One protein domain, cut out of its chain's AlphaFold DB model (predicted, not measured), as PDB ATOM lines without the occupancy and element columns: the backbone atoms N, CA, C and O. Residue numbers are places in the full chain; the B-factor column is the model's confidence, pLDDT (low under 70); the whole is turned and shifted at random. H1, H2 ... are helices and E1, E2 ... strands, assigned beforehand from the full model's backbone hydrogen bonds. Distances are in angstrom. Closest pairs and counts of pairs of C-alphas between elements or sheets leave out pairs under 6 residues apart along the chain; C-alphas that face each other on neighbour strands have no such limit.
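What this domain is: This is residues 122 to 250 of the 1186 residues of the protein "plexin-C1" of Carlito syrichta (UniProt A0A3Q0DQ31). Two antiparallel sheets lie face to face as a sandwich, E4 E3 E6 E7 and E1 E2 E5, their strands crossed at 55 degrees; the sheets come close at the edge strands E4 and E5 and stand wider apart at E1 and E7. Beyond one end of the sandwich sits a small head, where the short helix H1 packs on the hairpin E8 and E9. The 129 printed residues include nine named strands and one named helix, in the order E1 to E7, H1, E8, E9; the class is mostly strand, with under half of the residues in named elements. The whole is compact, with a radius of gyration of the C-alphas of 14.7 A, and spans 43 by 32 by 23 A.

Where its parts are: Find C-alpha 124 at (1.495, -9.895, -39.922); from there E1 runs 21.5 A to residue 131. E2 follows at residues 134 to 140, 18.6 A long, then E3 at residues 148 to 154, 20.1 A, E4 at residues 160 to 165 and E5 at residues 173 to 177. E6, residues 187 to 194, and E7, residues 197 to 204, are each 23.3 A long; E7 ends at C-alpha 204, at (2.427, -19.887, -28.467). Next come H1, residues 214 to 219, E8, residues 223 to 225, and E9, residues 230 to 232, which ends at (4.682, -30.836, -36.799).

How they stand to each other: Begin with the hairpin E1 and E2, antiparallel, where N 126 and O 138 are 2.9 A apart. On the other side of E2, N 137 and O 174 of E5 are 2.8 A apart; this sheet is strongly twisted, only just, with C-alphas up to 4.2 A off its best plane. In the other sheet, look at N 152 and O 162 in the hairpin E3 and E4, 3.0 A, N 151 and O 191 between E3 and E6, 2.9 A, and N 190 and O 201 in the hairpin E6 and E7, 2.9 A. Between the sheets, the closest C-alphas of E4 and E5 are those of Gly 164 and Cys 174, 5.1 A apart; those of E1 and E7 are Ile 125 and Asp 201, 7.9 A. In the hairpin E8 and E9, N 223 and O 232 are 3.0 A apart. The closest C-alphas of H1 and E8 are those of Cys 214 and Trp 224, 5.9 A. Every O i to N i+4 pair in H1 is within hydrogen-bond range.

The domain as a whole: The C-alphas of Ser 196 and Arg 227 are the farthest apart, at 43.9 A. The printed part has no cut and no long link, but residues 233 to 250 hold no named element; of these, residues 243 to 244 pair antiparallel with residues 224 to 225 of E8. The mean pLDDT of the printed part is 73.9, and residues 141 to 147, 167 to 171 and 178 to 186 are among those under 70.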
ATOM      1  N   CYS A 122      -2.130  -4.624 -43.276       77.19
ATOM      2  CA  CYS A 122      -1.792  -4.790 -41.859       77.19
ATOM      3  C   CYS A 122      -0.510  -5.628 -41.660       77.19
ATOM      4  O   CYS A 122      -0.316  -6.608 -42.380       77.19
ATOM      5  N   PRO A 123       0.352  -5.287 -40.682       74.50
ATOM      6  CA  PRO A 123       1.547  -6.070 -40.380       74.50
ATOM      7  C   PRO A 123       1.171  -7.430 -39.770       74.50
ATOM      8  O   PRO A 123       0.467  -7.495 -38.764       74.50
ATOM      9  N   GLN A 124       1.665  -8.512 -40.372       74.56
ATOM     10  CA  GLN A 124       1.495  -9.895 -39.922       74.56
ATOM     11  C   GLN A 124       2.831 -10.644 -39.971       74.56
ATOM     12  O   GLN A 124       3.608 -10.499 -40.918       74.56
ATOM     13  N   ILE A 125       3.096 -11.480 -38.966       77.38
ATOM     14  CA  ILE A 125       4.314 -12.298 -38.919       77.38
ATOM     15  C   ILE A 125       4.126 -13.550 -39.769       77.38
ATOM     16  O   ILE A 125       3.205 -14.336 -39.547       77.38
ATOM     17  N   GLN A 126       5.043 -13.773 -40.706       75.62
ATOM     18  CA  GLN A 126       5.107 -15.002 -41.481       75.62
ATOM     19  C   GLN A 126       6.291 -15.865 -41.059       75.62
ATOM     20  O   GLN A 126       7.401 -15.384 -40.835       75.62
ATOM     21  N   ILE A 127       6.032 -17.168 -40.982       78.31
ATOM     22  CA  ILE A 127       7.029 -18.204 -40.727       78.31
ATOM     23  C   ILE A 127       7.096 -19.069 -41.983       78.31
ATOM     24  O   ILE A 127       6.191 -19.861 -42.251       78.31
ATOM     25  N   ILE A 128       8.155 -18.867 -42.761       76.50
ATOM     26  CA  ILE A 128       8.386 -19.476 -44.072       76.50
ATOM     27  C   ILE A 128       9.526 -20.482 -43.931       76.50
ATOM     28  O   ILE A 128      10.536 -20.202 -43.286       76.50
ATOM     29  N   ARG A 129       9.400 -21.661 -44.540       76.31
ATOM     30  CA  ARG A 129      10.480 -22.649 -44.534       76.31
ATOM     31  C   ARG A 129      11.418 -22.421 -45.718       76.31
ATOM     32  O   ARG A 129      11.047 -22.701 -46.852       76.31
ATOM     33  N   SER A 130      12.626 -21.920 -45.461       71.56
ATOM     34  CA  SER A 130      13.592 -21.596 -46.522       71.56
ATOM     35  C   SER A 130      14.524 -22.752 -46.889       71.56
ATOM     36  O   SER A 130      15.049 -22.775 -47.997       71.56
ATOM     37  N   SER A 131      14.732 -23.729 -46.001       73.12
ATOM     38  CA  SER A 131      15.373 -25.008 -46.346       73.12
ATOM     39  C   SER A 131      14.961 -26.114 -45.367       73.12
ATOM     40  O   SER A 131      14.257 -25.850 -44.391       73.12
ATOM     41  N   ARG A 132      15.411 -27.360 -45.588       68.19
ATOM     42  CA  ARG A 132      15.190 -28.463 -44.629       68.19
ATOM     43  C   ARG A 132      15.668 -28.124 -43.212       68.19
ATOM     44  O   ARG A 132      14.986 -28.511 -42.268       68.19
ATOM     45  N   ASP A 133      16.754 -27.357 -43.090       71.69
ATOM     46  CA  ASP A 133      17.424 -27.049 -41.816       71.69
ATOM     47  C   ASP A 133      17.147 -25.635 -41.263       71.69
ATOM     48  O   ASP A 133      17.661 -25.270 -40.200       71.69
ATOM     49  N   LYS A 134      16.386 -24.797 -41.988       76.69
ATOM     50  CA  LYS A 134      16.173 -23.378 -41.650       76.69
ATOM     51  C   LYS A 134      14.720 -22.949 -41.836       76.69
ATOM     52  O   LYS A 134      14.188 -22.969 -42.950       76.69
ATOM     53  N   THR A 135      14.134 -22.448 -40.753       79.25
ATOM     54  CA  THR A 135      12.854 -21.736 -40.761       79.25
ATOM     55  C   THR A 135      13.113 -20.236 -40.625       79.25
ATOM     56  O   THR A 135      13.853 -19.802 -39.745       79.25
ATOM     57  N   THR A 136      12.495 -19.436 -41.484       81.94
ATOM     58  CA  THR A 136      12.681 -17.988 -41.578       81.94
ATOM     59  C   THR A 136      11.443 -17.264 -41.071       81.94
ATOM     60  O   THR A 136      10.338 -17.466 -41.572       81.94
ATOM     61  N   VAL A 137      11.633 -16.394 -40.084       81.94
ATOM     62  CA  VAL A 137      10.600 -15.504 -39.549       81.94
ATOM     63  C   VAL A 137      10.764 -14.129 -40.196       81.94
ATOM     64  O   VAL A 137      11.845 -13.546 -40.139       81.94
ATOM     65  N   THR A 138       9.710 -13.620 -40.829       80.94
ATOM     66  CA  THR A 138       9.686 -12.329 -41.535       80.94
ATOM     67  C   THR A 138       8.367 -11.593 -41.281       80.94
ATOM     68  O   THR A 138       7.414 -12.180 -40.765       80.94
ATOM     69  N   LEU A 139       8.307 -10.306 -41.621       76.69
ATOM     70  CA  LEU A 139       7.108  -9.476 -41.502       76.69
ATOM     71  C   LEU A 139       6.526  -9.197 -42.894       76.69
ATOM     72  O   LEU A 139       7.242  -8.756 -43.793       76.69
ATOM     73  N   TRP A 140       5.225  -9.427 -43.056       71.81
ATOM     74  CA  TRP A 140       4.451  -9.117 -44.261       71.81
ATOM     75  C   TRP A 140       3.464  -7.987 -43.948       71.81
ATOM     76  O   TRP A 140       2.855  -7.984 -42.883       71.81
ATOM     77  N   GLY A 141       3.292  -7.032 -44.862       68.44
ATOM     78  CA  GLY A 141       2.342  -5.922 -44.725       68.44
ATOM     79  C   GLY A 141       2.861  -4.627 -45.351       68.44
ATOM     80  O   GLY A 141       3.976  -4.576 -45.869       68.44
ATOM     81  N   GLY A 142       2.058  -3.564 -45.285       62.59
ATOM     82  CA  GLY A 142       2.469  -2.208 -45.642       62.59
ATOM     83  C   GLY A 142       3.346  -1.625 -44.540       62.59
ATOM     84  O   GLY A 142       2.842  -1.013 -43.606       62.59
ATOM     85  N   VAL A 143       4.654  -1.864 -44.624       60.88
ATOM     86  CA  VAL A 143       5.630  -1.476 -43.597       60.88
ATOM     87  C   VAL A 143       6.547  -0.372 -44.141       60.88
ATOM     88  O   VAL A 143       7.012  -0.503 -45.277       60.88
ATOM     89  N   PRO A 144       6.847   0.703 -43.378       56.12
ATOM     90  CA  PRO A 144       7.704   1.787 -43.858       56.12
ATOM     91  C   PRO A 144       9.104   1.293 -44.280       56.12
ATOM     92  O   PRO A 144       9.772   0.614 -43.493       56.12
ATOM     93  N   PRO A 145       9.598   1.648 -45.482       50.91
ATOM     94  CA  PRO A 145      10.872   1.151 -45.994       50.91
ATOM     95  C   PRO A 145      12.062   1.900 -45.367       50.91
ATOM     96  O   PRO A 145      12.599   2.850 -45.931       50.91
ATOM     97  N   ARG A 146      12.493   1.467 -44.178       57.50
ATOM     98  CA  ARG A 146      13.746   1.896 -43.524       57.50
ATOM     99  C   ARG A 146      14.418   0.719 -42.810       57.50
ATOM    100  O   ARG A 146      13.832  -0.354 -42.695       57.50
ATOM    101  N   TYR A 147      15.653   0.935 -42.348       60.31
ATOM    102  CA  TYR A 147      16.443  -0.032 -41.580       60.31
ATOM    103  C   TYR A 147      15.599  -0.741 -40.518       60.31
ATOM    104  O   TYR A 147      15.073  -0.094 -39.608       60.31
ATOM    105  N   SER A 148      15.504  -2.067 -40.630       71.69
ATOM    106  CA  SER A 148      14.733  -2.880 -39.697       71.69
ATOM    107  C   SER A 148      15.606  -3.939 -39.036       71.69
ATOM    108  O   SER A 148      16.381  -4.637 -39.695       71.69
ATOM    109  N   GLN A 149      15.498  -4.042 -37.714       79.62
ATOM    110  CA  GLN A 149      16.122  -5.095 -36.918       79.62
ATOM    111  C   GLN A 149      15.024  -6.011 -36.382       79.62
ATOM    112  O   GLN A 149      14.012  -5.540 -35.863       79.62
ATOM    113  N   CYS A 150      15.240  -7.318 -36.482       83.56
ATOM    114  CA  CYS A 150      14.311  -8.337 -36.016       83.56
ATOM    115  C   CYS A 150      15.004  -9.296 -35.051       83.56
ATOM    116  O   CYS A 150      16.139  -9.717 -35.279       83.56
ATOM    117  N   THR A 151      14.330  -9.630 -33.958       84.38
ATOM    118  CA  THR A 151      14.793 -10.576 -32.937       84.38
ATOM    119  C   THR A 151      13.673 -11.533 -32.592       84.38
ATOM    120  O   THR A 151      12.572 -11.090 -32.269       84.38
ATOM    121  N   VAL A 152      13.969 -12.828 -32.591       83.19
ATOM    122  CA  VAL A 152      13.083 -13.840 -32.009       83.19
ATOM    123  C   VAL A 152      13.702 -14.295 -30.700       83.19
ATOM    124  O   VAL A 152      14.866 -14.693 -30.681       83.19
ATOM    125  N   ARG A 153      12.936 -14.239 -29.612       82.25
ATOM    126  CA  ARG A 153      13.373 -14.599 -28.260       82.25
ATOM    127  C   ARG A 153      12.424 -15.629 -27.662       82.25
ATOM    128  O   ARG A 153      11.210 -15.453 -27.730       82.25
ATOM    129  N   ASN A 154      12.957 -16.683 -27.054       78.75
ATOM    130  CA  ASN A 154      12.151 -17.595 -26.245       78.75
ATOM    131  C   ASN A 154      11.677 -16.867 -24.972       78.75
ATOM    132  O   ASN A 154      12.466 -16.176 -24.325       78.75
ATOM    133  N   VAL A 155      10.390 -16.984 -24.632       75.88
ATOM    134  CA  VAL A 155       9.791 -16.208 -23.531       75.88
ATOM    135  C   VAL A 155      10.285 -16.672 -22.163       75.88
ATOM    136  O   VAL A 155      10.569 -15.826 -21.321       75.88
ATOM    137  N   ASP A 156      10.440 -17.980 -21.970       72.88
ATOM    138  CA  ASP A 156      10.675 -18.596 -20.657       72.88
ATOM    139  C   ASP A 156      12.163 -18.611 -20.257       72.88
ATOM    140  O   ASP A 156      12.509 -18.522 -19.083       72.88
ATOM    141  N   THR A 157      13.063 -18.694 -21.241       72.88
ATOM    142  CA  THR A 157      14.531 -18.696 -21.061       72.88
ATOM    143  C   THR A 157      15.181 -17.344 -21.365       72.88
ATOM    144  O   THR A 157      16.389 -17.188 -21.201       72.88
ATOM    145  N   HIS A 158      14.410 -16.381 -21.887       73.00
ATOM    146  CA  HIS A 158      14.866 -15.085 -22.413       73.00
ATOM    147  C   HIS A 158      15.982 -15.144 -23.480       73.00
ATOM    148  O   HIS A 158      16.545 -14.110 -23.846       73.00
ATOM    149  N   ARG A 159      16.282 -16.325 -24.034       77.44
ATOM    150  CA  ARG A 159      17.350 -16.526 -25.018       77.44
ATOM    151  C   ARG A 159      16.926 -16.041 -26.407       77.44
ATOM    152  O   ARG A 159      15.885 -16.448 -26.923       77.44
ATOM    153  N   ASP A 160      17.756 -15.211 -27.037       79.00
ATOM    154  CA  ASP A 160      17.601 -14.845 -28.451       79.00
ATOM    155  C   ASP A 160      17.859 -16.088 -29.330       79.00
ATOM    156  O   ASP A 160      18.962 -16.636 -29.342       79.00
ATOM    157  N   LEU A 161      16.835 -16.532 -30.066       77.12
ATOM    158  CA  LEU A 161      16.882 -17.665 -30.999       77.12
ATOM    159  C   LEU A 161      17.444 -17.262 -32.369       77.12
ATOM    160  O   LEU A 161      18.101 -18.060 -33.032       77.12
ATOM    161  N   CYS A 162      17.195 -16.020 -32.790       80.44
ATOM    162  CA  CYS A 162      17.854 -15.391 -33.931       80.44
ATOM    163  C   CYS A 162      17.795 -13.859 -33.814       80.44
ATOM    164  O   CYS A 162      16.914 -13.297 -33.154       80.44
ATOM    165  N   ARG A 163      18.723 -13.178 -34.496       84.38
ATOM    166  CA  ARG A 163      18.742 -11.720 -34.665       84.38
ATOM    167  C   ARG A 163      19.163 -11.386 -36.096       84.38
ATOM    168  O   ARG A 163      20.220 -11.829 -36.533       84.38
ATOM    169  N   GLY A 164      18.352 -10.609 -36.805       79.25
ATOM    170  CA  GLY A 164      18.613 -10.137 -38.164       79.25
ATOM    171  C   GLY A 164      18.626  -8.610 -38.257       79.25
ATOM    172  O   GLY A 164      18.096  -7.913 -37.388       79.25
ATOM    173  N   ARG A 165      19.214  -8.091 -39.338       79.62
ATOM    174  CA  ARG A 165      19.116  -6.690 -39.782       79.62
ATOM    175  C   ARG A 165      18.956  -6.674 -41.299       79.62
ATOM    176  O   ARG A 165      19.675  -7.411 -41.970       79.62
ATOM    177  N   SER A 166      18.041  -5.866 -41.830       71.94
ATOM    178  CA  SER A 166      17.865  -5.717 -43.280       71.94
ATOM    179  C   SER A 166      18.634  -4.523 -43.866       71.94
ATOM    180  O   SER A 166      18.849  -3.523 -43.170       71.94
ATOM    181  N   PRO A 167      19.006  -4.587 -45.160       67.81
ATOM    182  CA  PRO A 167      19.309  -3.404 -45.961       67.81
ATOM    183  C   PRO A 167      18.108  -2.439 -46.029       67.81
ATOM    184  O   PRO A 167      16.965  -2.860 -45.808       67.81
ATOM    185  N   PRO A 168      18.318  -1.157 -46.388       60.66
ATOM    186  CA  PRO A 168      17.210  -0.264 -46.718       60.66
ATOM    187  C   PRO A 168      16.343  -0.857 -47.845       60.66
ATOM    188  O   PRO A 168      16.843  -1.535 -48.741       60.66
ATOM    189  N   ASN A 169      15.033  -0.606 -47.780       60.50
ATOM    190  CA  ASN A 169      13.995  -1.137 -48.679       60.50
ATOM    191  C   ASN A 169      13.766  -2.669 -48.648       60.50
ATOM    192  O   ASN A 169      13.059  -3.183 -49.511       60.50
ATOM    193  N   GLN A 170      14.283  -3.404 -47.655       66.75
ATOM    194  CA  GLN A 170      13.934  -4.817 -47.427       66.75
ATOM    195  C   GLN A 170      13.398  -5.051 -46.008       66.75
ATOM    196  O   GLN A 170      13.855  -4.424 -45.051       66.75
ATOM    197  N   THR A 171      12.449  -5.979 -45.855       68.94
ATOM    198  CA  THR A 171      11.975  -6.435 -44.540       68.94
ATOM    199  C   THR A 171      13.010  -7.349 -43.881       68.94
ATOM    200  O   THR A 171      13.670  -8.152 -44.540       68.94
ATOM    201  N   CYS A 172      13.193  -7.219 -42.566       78.12
ATOM    202  CA  CYS A 172      14.107  -8.088 -41.827       78.12
ATOM    203  C   CYS A 172      13.613  -9.538 -41.809       78.12
ATOM    204  O   CYS A 172      12.446  -9.807 -41.531       78.12
ATOM    205  N   ALA A 173      14.532 -10.467 -42.065       81.12
ATOM    206  CA  ALA A 173      14.304 -11.901 -41.998       81.12
ATOM    207  C   ALA A 173      15.231 -12.525 -40.945       81.12
ATOM    208  O   ALA A 173      16.425 -12.222 -40.885       81.12
ATOM    209  N   CYS A 174      14.675 -13.398 -40.107       84.06
ATOM    210  CA  CYS A 174      15.344 -13.994 -38.956       84.06
ATOM    211  C   CYS A 174      15.331 -15.520 -39.094       84.06
ATOM    212  O   CYS A 174      14.270 -16.142 -39.059       84.06
ATOM    213  N   ASN A 175      16.502 -16.128 -39.289       83.38
ATOM    214  CA  ASN A 175      16.620 -17.556 -39.589       83.38
ATOM    215  C   ASN A 175      16.881 -18.362 -38.312       83.38
ATOM    216  O   ASN A 175      17.920 -18.189 -37.677       83.38
ATOM    217  N   ILE A 176      15.963 -19.267 -37.975       80.31
ATOM    218  CA  ILE A 176      16.049 -20.186 -36.838       80.31
ATOM    219  C   ILE A 176      16.435 -21.581 -37.364       80.31
ATOM    220  O   ILE A 176      15.776 -22.090 -38.279       80.31
ATOM    221  N   PRO A 177      17.490 -22.221 -36.823       73.81
ATOM    222  CA  PRO A 177      17.866 -23.577 -37.206       73.81
ATOM    223  C   PRO A 177      16.870 -24.600 -36.648       73.81
ATOM    224  O   PRO A 177      16.547 -24.593 -35.460       73.81
ATOM    225  N   THR A 178      16.436 -25.551 -37.474       65.00
ATOM    226  CA  THR A 178      15.367 -26.524 -37.146       65.00
ATOM    227  C   THR A 178      15.832 -27.692 -36.258       65.00
ATOM    228  O   THR A 178      15.242 -28.770 -36.254       65.00
ATOM    229  N   ARG A 179      16.933 -27.482 -35.523       59.84
ATOM    230  CA  ARG A 179      17.494 -28.363 -34.482       59.84
ATOM    231  C   ARG A 179      17.529 -27.699 -33.095       59.84
ATOM    232  O   ARG A 179      18.111 -28.268 -32.175       59.84
ATOM    233  N   ALA A 180      16.938 -26.510 -32.928       54.78
ATOM    234  CA  ALA A 180      16.676 -25.959 -31.596       54.78
ATOM    235  C   ALA A 180      15.853 -26.966 -30.769       54.78
ATOM    236  O   ALA A 180      15.012 -27.672 -31.331       54.78
ATOM    237  N   SER A 181      16.104 -27.079 -29.458       53.22
ATOM    238  CA  SER A 181      15.403 -28.094 -28.664       53.22
ATOM    239  C   SER A 181      13.904 -27.790 -28.626       53.22
ATOM    240  O   SER A 181      13.502 -26.626 -28.586       53.22
ATOM    241  N   HIS A 182      13.060 -28.826 -28.594       54.97
ATOM    242  CA  HIS A 182      11.602 -28.648 -28.528       54.97
ATOM    243  C   HIS A 182      11.150 -27.804 -27.317       54.97
ATOM    244  O   HIS A 182      10.073 -27.222 -27.368       54.97
ATOM    245  N   ARG A 183      11.963 -27.690 -26.253       55.78
ATOM    246  CA  ARG A 183      11.676 -26.826 -25.093       55.78
ATOM    247  C   ARG A 183      11.974 -25.346 -25.362       55.78
ATOM    248  O   ARG A 183      11.277 -24.489 -24.836       55.78
ATOM    249  N   ASP A 184      12.953 -25.040 -26.214       54.09
ATOM    250  CA  ASP A 184      13.402 -23.666 -26.487       54.09
ATOM    251  C   ASP A 184      12.487 -22.903 -27.465       54.09
ATOM    252  O   ASP A 184      12.750 -21.738 -27.764       54.09
ATOM    253  N   ALA A 185      11.414 -23.514 -27.979       58.88
ATOM    254  CA  ALA A 185      10.592 -22.915 -29.034       58.88
ATOM    255  C   ALA A 185       9.064 -22.998 -28.840       58.88
ATOM    256  O   ALA A 185       8.344 -22.562 -29.735       58.88
ATOM    257  N   LEU A 186       8.574 -23.496 -27.696       66.56
ATOM    258  CA  LEU A 186       7.135 -23.568 -27.373       66.56
ATOM    259  C   LEU A 186       6.473 -22.183 -27.336       66.56
ATOM    260  O   LEU A 186       5.411 -21.977 -27.918       66.56
ATOM    261  N   VAL A 187       7.123 -21.218 -26.680       72.56
ATOM    262  CA  VAL A 187       6.643 -19.837 -26.576       72.56
ATOM    263  C   VAL A 187       7.742 -18.887 -27.035       72.56
ATOM    264  O   VAL A 187       8.785 -18.753 -26.389       72.56
ATOM    265  N   VAL A 188       7.506 -18.193 -28.145       76.94
ATOM    266  CA  VAL A 188       8.458 -17.226 -28.705       76.94
ATOM    267  C   VAL A 188       7.817 -15.851 -28.838       76.94
ATOM    268  O   VAL A 188       6.691 -15.706 -29.308       76.94
ATOM    269  N   ASN A 189       8.551 -14.825 -28.422       81.69
ATOM    270  CA  ASN A 189       8.229 -13.437 -28.705       81.69
ATOM    271  C   ASN A 189       9.054 -13.005 -29.919       81.69
ATOM    272  O   ASN A 189      10.287 -13.094 -29.912       81.69
ATOM    273  N   VAL A 190       8.369 -12.582 -30.973       80.88
ATOM    274  CA  VAL A 190       8.987 -12.078 -32.195       80.88
ATOM    275  C   VAL A 190       8.859 -10.565 -32.183       80.88
ATOM    276  O   VAL A 190       7.746 -10.051 -32.179       80.88
ATOM    277  N   THR A 191       9.983  -9.855 -32.231       81.62
ATOM    278  CA  THR A 191      10.023  -8.389 -32.221       81.62
ATOM    279  C   THR A 191      10.698  -7.866 -33.480       81.62
ATOM    280  O   THR A 191      11.838  -8.227 -33.778       81.62
ATOM    281  N   PHE A 192      10.020  -6.967 -34.187       76.88
ATOM    282  CA  PHE A 192      10.550  -6.167 -35.284       76.88
ATOM    283  C   PHE A 192      10.626  -4.698 -34.853       76.88
ATOM    284  O   PHE A 192       9.678  -4.162 -34.287       76.88
ATOM    285  N   SER A 193      11.754  -4.050 -35.131       72.38
ATOM    286  CA  SER A 193      12.047  -2.662 -34.757       72.38
ATOM    287  C   SER A 193      12.463  -1.858 -35.988       72.38
ATOM    288  O   SER A 193      13.358  -2.268 -36.731       72.38
ATOM    289  N   PHE A 194      11.796  -0.725 -36.206       71.69
ATOM    290  CA  PHE A 194      11.931   0.171 -37.356       71.69
ATOM    291  C   PHE A 194      12.120   1.605 -36.841       71.69
ATOM    292  O   PHE A 194      11.168   2.376 -36.707       71.69
ATOM    293  N   GLY A 195      13.355   1.961 -36.481       68.75
ATOM    294  CA  GLY A 195      13.630   3.226 -35.791       68.75
ATOM    295  C   GLY A 195      12.927   3.283 -34.430       68.75
ATOM    296  O   GLY A 195      13.268   2.516 -33.535       68.75
ATOM    297  N   SER A 196      11.952   4.184 -34.278       58.78
ATOM    298  CA  SER A 196      11.132   4.332 -33.065       58.78
ATOM    299  C   SER A 196       9.896   3.422 -33.016       58.78
ATOM    300  O   SER A 196       9.259   3.329 -31.967       58.78
ATOM    301  N   TRP A 197       9.534   2.752 -34.117       63.84
ATOM    302  CA  TRP A 197       8.367   1.870 -34.175       63.84
ATOM    303  C   TRP A 197       8.756   0.418 -33.884       63.84
ATOM    304  O   TRP A 197       9.551  -0.172 -34.614       63.84
ATOM    305  N   ASN A 198       8.158  -0.172 -32.847       72.25
ATOM    306  CA  ASN A 198       8.314  -1.587 -32.517       72.25
ATOM    307  C   ASN A 198       6.988  -2.330 -32.723       72.25
ATOM    308  O   ASN A 198       5.930  -1.884 -32.273       72.25
ATOM    309  N   PHE A 199       7.068  -3.491 -33.366       74.75
ATOM    310  CA  PHE A 199       5.984  -4.454 -33.514       74.75
ATOM    311  C   PHE A 199       6.428  -5.774 -32.879       74.75
ATOM    312  O   PHE A 199       7.462  -6.321 -33.262       74.75
ATOM    313  N   SER A 200       5.676  -6.277 -31.903       79.94
ATOM    314  CA  SER A 200       5.987  -7.527 -31.205       79.94
ATOM    315  C   SER A 200       4.758  -8.412 -31.084       79.94
ATOM    316  O   SER A 200       3.700  -7.908 -30.711       79.94
ATOM    317  N   ASP A 201       4.918  -9.710 -31.320       76.94
ATOM    318  CA  ASP A 201       3.849 -10.699 -31.181       76.94
ATOM    319  C   ASP A 201       4.340 -11.957 -30.450       76.94
ATOM    320  O   ASP A 201       5.484 -12.395 -30.619       76.94
ATOM    321  N   ARG A 202       3.464 -12.544 -29.628       82.56
ATOM    322  CA  ARG A 202       3.750 -13.727 -28.809       82.56
ATOM    323  C   ARG A 202       3.109 -14.948 -29.452       82.56
ATOM    324  O   ARG A 202       1.926 -15.214 -29.267       82.56
ATOM    325  N   LEU A 203       3.928 -15.740 -30.131       75.25
ATOM    326  CA  LEU A 203       3.501 -16.999 -30.723       75.25
ATOM    327  C   LEU A 203       3.644 -18.115 -29.685       75.25
ATOM    328  O   LEU A 203       4.736 -18.378 -29.177       75.25
ATOM    329  N   ASN A 204       2.516 -18.738 -29.356       75.75
ATOM    330  CA  ASN A 204       2.427 -19.887 -28.467       75.75
ATOM    331  C   ASN A 204       2.056 -21.113 -29.305       75.75
ATOM    332  O   ASN A 204       1.020 -21.106 -29.971       75.75
ATOM    333  N   PHE A 205       2.903 -22.133 -29.293       71.81
ATOM    334  CA  PHE A 205       2.723 -23.347 -30.071       71.81
ATOM    335  C   PHE A 205       2.363 -24.506 -29.143       71.81
ATOM    336  O   PHE A 205       3.104 -24.850 -28.221       71.81
ATOM    337  N   THR A 206       1.212 -25.122 -29.397       68.31
ATOM    338  CA  THR A 206       0.797 -26.367 -28.741       68.31
ATOM    339  C   THR A 206       1.667 -27.546 -29.185       68.31
ATOM    340  O   THR A 206       2.360 -27.467 -30.200       68.31
ATOM    341  N   ASP A 207       1.599 -28.675 -28.472       70.69
ATOM    342  CA  ASP A 207       2.242 -29.911 -28.933       70.69
ATOM    343  C   ASP A 207       1.538 -30.466 -30.183       70.69
ATOM    344  O   ASP A 207       0.587 -31.255 -30.122       70.69
ATOM    345  N   CYS A 208       2.041 -30.028 -31.337       75.75
ATOM    346  CA  CYS A 208       1.570 -30.390 -32.667       75.75
ATOM    347  C   CYS A 208       1.536 -31.911 -32.897       75.75
ATOM    348  O   CYS A 208       0.738 -32.382 -33.701       75.75
ATOM    349  N   SER A 209       2.346 -32.687 -32.166       72.25
ATOM    350  CA  SER A 209       2.480 -34.146 -32.308       72.25
ATOM    351  C   SER A 209       1.167 -34.911 -32.090       72.25
ATOM    352  O   SER A 209       1.012 -36.034 -32.570       72.25
ATOM    353  N   SER A 210       0.222 -34.312 -31.360       73.44
ATOM    354  CA  SER A 210      -1.085 -34.899 -31.039       73.44
ATOM    355  C   SER A 210      -2.127 -34.775 -32.164       73.44
ATOM    356  O   SER A 210      -3.129 -35.491 -32.152       73.44
ATOM    357  N   LEU A 211      -1.899 -33.904 -33.154       81.44
ATOM    358  CA  LEU A 211      -2.897 -33.526 -34.156       81.44
ATOM    359  C   LEU A 211      -2.737 -34.337 -35.450       81.44
ATOM    360  O   LEU A 211      -1.655 -34.407 -36.034       81.44
ATOM    361  N   ARG A 212      -3.834 -34.946 -35.918       79.94
ATOM    362  CA  ARG A 212      -3.829 -35.890 -37.058       79.94
ATOM    363  C   ARG A 212      -4.594 -35.426 -38.295       79.94
ATOM    364  O   ARG A 212      -4.571 -36.115 -39.306       79.94
ATOM    365  N   GLU A 213      -5.237 -34.266 -38.238       82.81
ATOM    366  CA  GLU A 213      -6.011 -33.711 -39.350       82.81
ATOM    367  C   GLU A 213      -5.377 -32.411 -39.845       82.81
ATOM    368  O   GLU A 213      -5.104 -31.513 -39.047       82.81
ATOM    369  N   CYS A 214      -5.178 -32.280 -41.160       81.25
ATOM    370  CA  CYS A 214      -4.580 -31.083 -41.767       81.25
ATOM    371  C   CYS A 214      -5.305 -29.775 -41.371       81.25
ATOM    372  O   CYS A 214      -4.618 -28.853 -40.924       81.25
ATOM    373  N   PRO A 215      -6.654 -29.667 -41.436       80.12
ATOM    374  CA  PRO A 215      -7.342 -28.420 -41.086       80.12
ATOM    375  C   PRO A 215      -7.165 -28.032 -39.611       80.12
ATOM    376  O   PRO A 215      -6.939 -26.862 -39.309       80.12
ATOM    377  N   VAL A 216      -7.212 -29.012 -38.701       80.44
ATOM    378  CA  VAL A 216      -7.060 -28.810 -37.247       80.44
ATOM    379  C   VAL A 216      -5.611 -28.460 -36.887       80.44
ATOM    380  O   VAL A 216      -5.360 -27.537 -36.112       80.44
ATOM    381  N   CYS A 217      -4.647 -29.156 -37.497       82.81
ATOM    382  CA  CYS A 217      -3.219 -28.880 -37.358       82.81
ATOM    383  C   CYS A 217      -2.870 -27.442 -37.757       82.81
ATOM    384  O   CYS A 217      -2.234 -26.708 -37.006       82.81
ATOM    385  N   VAL A 218      -3.308 -27.017 -38.941       79.94
ATOM    386  CA  VAL A 218      -3.009 -25.674 -39.443       79.94
ATOM    387  C   VAL A 218      -3.746 -24.605 -38.624       79.94
ATOM    388  O   VAL A 218      -3.155 -23.577 -38.294       79.94
ATOM    389  N   GLY A 219      -4.994 -24.865 -38.214       73.00
ATOM    390  CA  GLY A 219      -5.784 -23.951 -37.381       73.00
ATOM    391  C   GLY A 219      -5.205 -23.684 -35.983       73.00
ATOM    392  O   GLY A 219      -5.462 -22.632 -35.408       73.00
ATOM    393  N   THR A 220      -4.377 -24.589 -35.452       74.44
ATOM    394  CA  THR A 220      -3.684 -24.436 -34.153       74.44
ATOM    395  C   THR A 220      -2.290 -23.795 -34.268       74.44
ATOM    396  O   THR A 220      -1.547 -23.733 -33.291       74.44
ATOM    397  N   GLY A 221      -1.914 -23.282 -35.447       72.44
ATOM    398  CA  GLY A 221      -0.658 -22.547 -35.669       72.44
ATOM    399  C   GLY A 221       0.573 -23.421 -35.957       72.44
ATOM    400  O   GLY A 221       1.642 -22.882 -36.289       72.44
ATOM    401  N   CYS A 222       0.408 -24.744 -35.884       81.81
ATOM    402  CA  CYS A 222       1.364 -25.760 -36.315       81.81
ATOM    403  C   CYS A 222       1.515 -25.794 -37.852       81.81
ATOM    404  O   CYS A 222       0.924 -24.992 -38.578       81.81
ATOM    405  N   ALA A 223       2.341 -26.711 -38.364       82.31
ATOM    406  CA  ALA A 223       2.477 -26.961 -39.797       82.31
ATOM    407  C   ALA A 223       2.168 -28.426 -40.122       82.31
ATOM    408  O   ALA A 223       2.514 -29.326 -39.359       82.31
ATOM    409  N   TRP A 224       1.539 -28.679 -41.267       85.75
ATOM    410  CA  TRP A 224       1.263 -30.029 -41.749       85.75
ATOM    411  C   TRP A 224       2.345 -30.457 -42.744       85.75
ATOM    412  O   TRP A 224       2.592 -29.752 -43.722       85.75
ATOM    413  N   CYS A 225       2.995 -31.601 -42.512       85.81
ATOM    414  CA  CYS A 225       3.974 -32.159 -43.446       85.81
ATOM    415  C   CYS A 225       3.284 -33.179 -44.365       85.81
ATOM    416  O   CYS A 225       2.985 -34.306 -43.963       85.81
ATOM    417  N   ARG A 226       3.003 -32.779 -45.611       82.06
ATOM    418  CA  ARG A 226       2.089 -33.480 -46.528       82.06
ATOM    419  C   ARG A 226       2.490 -34.927 -46.833       82.06
ATOM    420  O   ARG A 226       1.607 -35.780 -46.877       82.06
ATOM    421  N   ARG A 227       3.779 -35.224 -47.038       78.88
ATOM    422  CA  ARG A 227       4.251 -36.605 -47.288       78.88
ATOM    423  C   ARG A 227       4.260 -37.473 -46.038       78.88
ATOM    424  O   ARG A 227       3.978 -38.660 -46.133       78.88
ATOM    425  N   GLU A 228       4.559 -36.891 -44.881       78.81
ATOM    426  CA  GLU A 228       4.633 -37.632 -43.619       78.81
ATOM    427  C   GLU A 228       3.266 -37.820 -42.946       78.81
ATOM    428  O   GLU A 228       3.167 -38.605 -42.006       78.81
ATOM    429  N   GLN A 229       2.225 -37.119 -43.423       81.19
ATOM    430  CA  GLN A 229       0.856 -37.131 -42.878       81.19
ATOM    431  C   GLN A 229       0.828 -36.866 -41.362       81.19
ATOM    432  O   GLN A 229       0.091 -37.493 -40.601       81.19
ATOM    433  N   LYS A 230       1.680 -35.936 -40.921       83.12
ATOM    434  CA  LYS A 230       1.854 -35.558 -39.518       83.12
ATOM    435  C   LYS A 230       1.774 -34.052 -39.360       83.12
ATOM    436  O   LYS A 230       2.327 -33.295 -40.163       83.12
ATOM    437  N   CYS A 231       1.142 -33.643 -38.269       83.81
ATOM    438  CA  CYS A 231       1.275 -32.297 -37.762       83.81
ATOM    439  C   CYS A 231       2.608 -32.160 -37.018       83.81
ATOM    440  O   CYS A 231       2.987 -33.024 -36.227       83.81
ATOM    441  N   ILE A 232       3.337 -31.089 -37.307       81.12
ATOM    442  CA  ILE A 232       4.682 -30.836 -36.799       81.12
ATOM    443  C   ILE A 232       4.801 -29.406 -36.276       81.12
ATOM    444  O   ILE A 232       4.062 -28.503 -36.679       81.12
ATOM    445  N   HIS A 233       5.770 -29.182 -35.389       77.75
ATOM    446  CA  HIS A 233       6.101 -27.832 -34.954       77.75
ATOM    447  C   HIS A 233       6.665 -27.028 -36.144       77.75
ATOM    448  O   HIS A 233       7.435 -27.591 -36.929       77.75
ATOM    449  N   PRO A 234       6.404 -25.711 -36.272       75.25
ATOM    450  CA  PRO A 234       6.947 -24.887 -37.367       75.25
ATOM    451  C   PRO A 234       8.488 -24.856 -37.476       75.25
ATOM    452  O   PRO A 234       9.044 -24.421 -38.487       75.25
ATOM    453  N   PHE A 235       9.188 -25.344 -36.446       74.62
ATOM    454  CA  PHE A 235      10.649 -25.464 -36.390       74.62
ATOM    455  C   PHE A 235      11.163 -26.919 -36.446       74.62
ATOM    456  O   PHE A 235      12.372 -27.115 -36.434       74.62
ATOM    457  N   THR A 236      10.297 -27.935 -36.543       74.00
ATOM    458  CA  THR A 236      10.691 -29.348 -36.753       74.00
ATOM    459  C   THR A 236      11.101 -29.579 -38.216       74.00
ATOM    460  O   THR A 236      10.789 -28.762 -39.082       74.00
ATOM    461  N   ALA A 237      11.831 -30.658 -38.517       72.00
ATOM    462  CA  ALA A 237      12.209 -31.047 -39.881       72.00
ATOM    463  C   ALA A 237      10.989 -31.406 -40.763       72.00
ATOM    464  O   ALA A 237      10.129 -32.166 -40.339       72.00
ATOM    465  N   CYS A 238      10.935 -30.864 -41.985       74.06
ATOM    466  CA  CYS A 238      10.057 -31.278 -43.092       74.06
ATOM    467  C   CYS A 238      10.629 -30.715 -44.407       74.06
ATOM    468  O   CYS A 238      11.421 -29.761 -44.393       74.06
ATOM    469  N   ASP A 239      10.258 -31.297 -45.545       75.50
ATOM    470  CA  ASP A 239      10.656 -30.792 -46.858       75.50
ATOM    471  C   ASP A 239       9.867 -29.513 -47.220       75.50
ATOM    472  O   ASP A 239       8.645 -29.499 -47.050       75.50
ATOM    473  N   PRO A 240      10.503 -28.431 -47.717       75.50
ATOM    474  CA  PRO A 240       9.792 -27.206 -48.095       75.50
ATOM    475  C   PRO A 240       8.650 -27.415 -49.101       75.50
ATOM    476  O   PRO A 240       7.665 -26.687 -49.037       75.50
ATOM    477  N   ALA A 241       8.741 -28.416 -49.986       75.69
ATOM    478  CA  ALA A 241       7.678 -28.730 -50.947       75.69
ATOM    479  C   ALA A 241       6.432 -29.379 -50.307       75.69
ATOM    480  O   ALA A 241       5.353 -29.361 -50.900       75.69
ATOM    481  N   ASP A 242       6.574 -29.946 -49.105       77.62
ATOM    482  CA  ASP A 242       5.515 -30.652 -48.381       77.62
ATOM    483  C   ASP A 242       5.005 -29.867 -47.156       77.62
ATOM    484  O   ASP A 242       4.079 -30.320 -46.482       77.62
ATOM    485  N   TYR A 243       5.589 -28.702 -46.859       78.88
ATOM    486  CA  TYR A 243       5.261 -27.860 -45.706       78.88
ATOM    487  C   TYR A 243       3.998 -27.020 -45.966       78.88
ATOM    488  O   TYR A 243       4.025 -26.055 -46.730       78.88
ATOM    489  N   GLN A 244       2.886 -27.359 -45.307       77.06
ATOM    490  CA  GLN A 244       1.603 -26.664 -45.453       77.06
ATOM    491  C   GLN A 244       1.226 -25.896 -44.179       77.06
ATOM    492  O   GLN A 244       1.242 -26.443 -43.076       77.06
ATOM    493  N   ARG A 245       0.857 -24.618 -44.343       74.19
ATOM    494  CA  ARG A 245       0.417 -23.721 -43.254       74.19
ATOM    495  C   ARG A 245      -0.823 -22.876 -43.591       74.19
ATOM    496  O   ARG A 245      -1.210 -22.029 -42.799       74.19
ATOM    497  N   ASN A 246      -1.444 -23.111 -44.748       67.44
ATOM    498  CA  ASN A 246      -2.695 -22.468 -45.152       67.44
ATOM    499  C   ASN A 246      -3.817 -23.506 -45.174       67.44
ATOM    500  O   ASN A 246      -3.690 -24.541 -45.827       67.44
ATOM    501  N   GLN A 247      -4.923 -23.215 -44.491       62.72
ATOM    502  CA  GLN A 247      -6.053 -24.137 -44.338       62.72
ATOM    503  C   GLN A 247      -6.711 -24.482 -45.689       62.72
ATOM    504  O   GLN A 247      -7.111 -25.621 -45.905       62.72
ATOM    505  N   GLU A 248      -6.709 -23.536 -46.635       60.31
ATOM    506  CA  GLU A 248      -7.171 -23.705 -48.026       60.31
ATOM    507  C   GLU A 248      -6.349 -24.721 -48.846       60.31
ATOM    508  O   GLU A 248      -6.797 -25.181 -49.892       60.31
ATOM    509  N   GLN A 249      -5.136 -25.069 -48.398       64.38
ATOM    510  CA  GLN A 249      -4.258 -26.033 -49.074       64.38
ATOM    511  C   GLN A 249      -4.404 -27.461 -48.521       64.38
ATOM    512  O   GLN A 249      -3.790 -28.392 -49.055       64.38
ATOM    513  N   CYS A 250      -5.212 -27.653 -47.475       72.94
ATOM    514  CA  CYS A 250      -5.637 -28.979 -47.048       72.94
ATOM    515  C   CYS A 250      -6.665 -29.525 -48.058       72.94
ATOM    516  O   CYS A 250      -7.648 -28.841 -48.346       72.94
TER     517      CYS A 250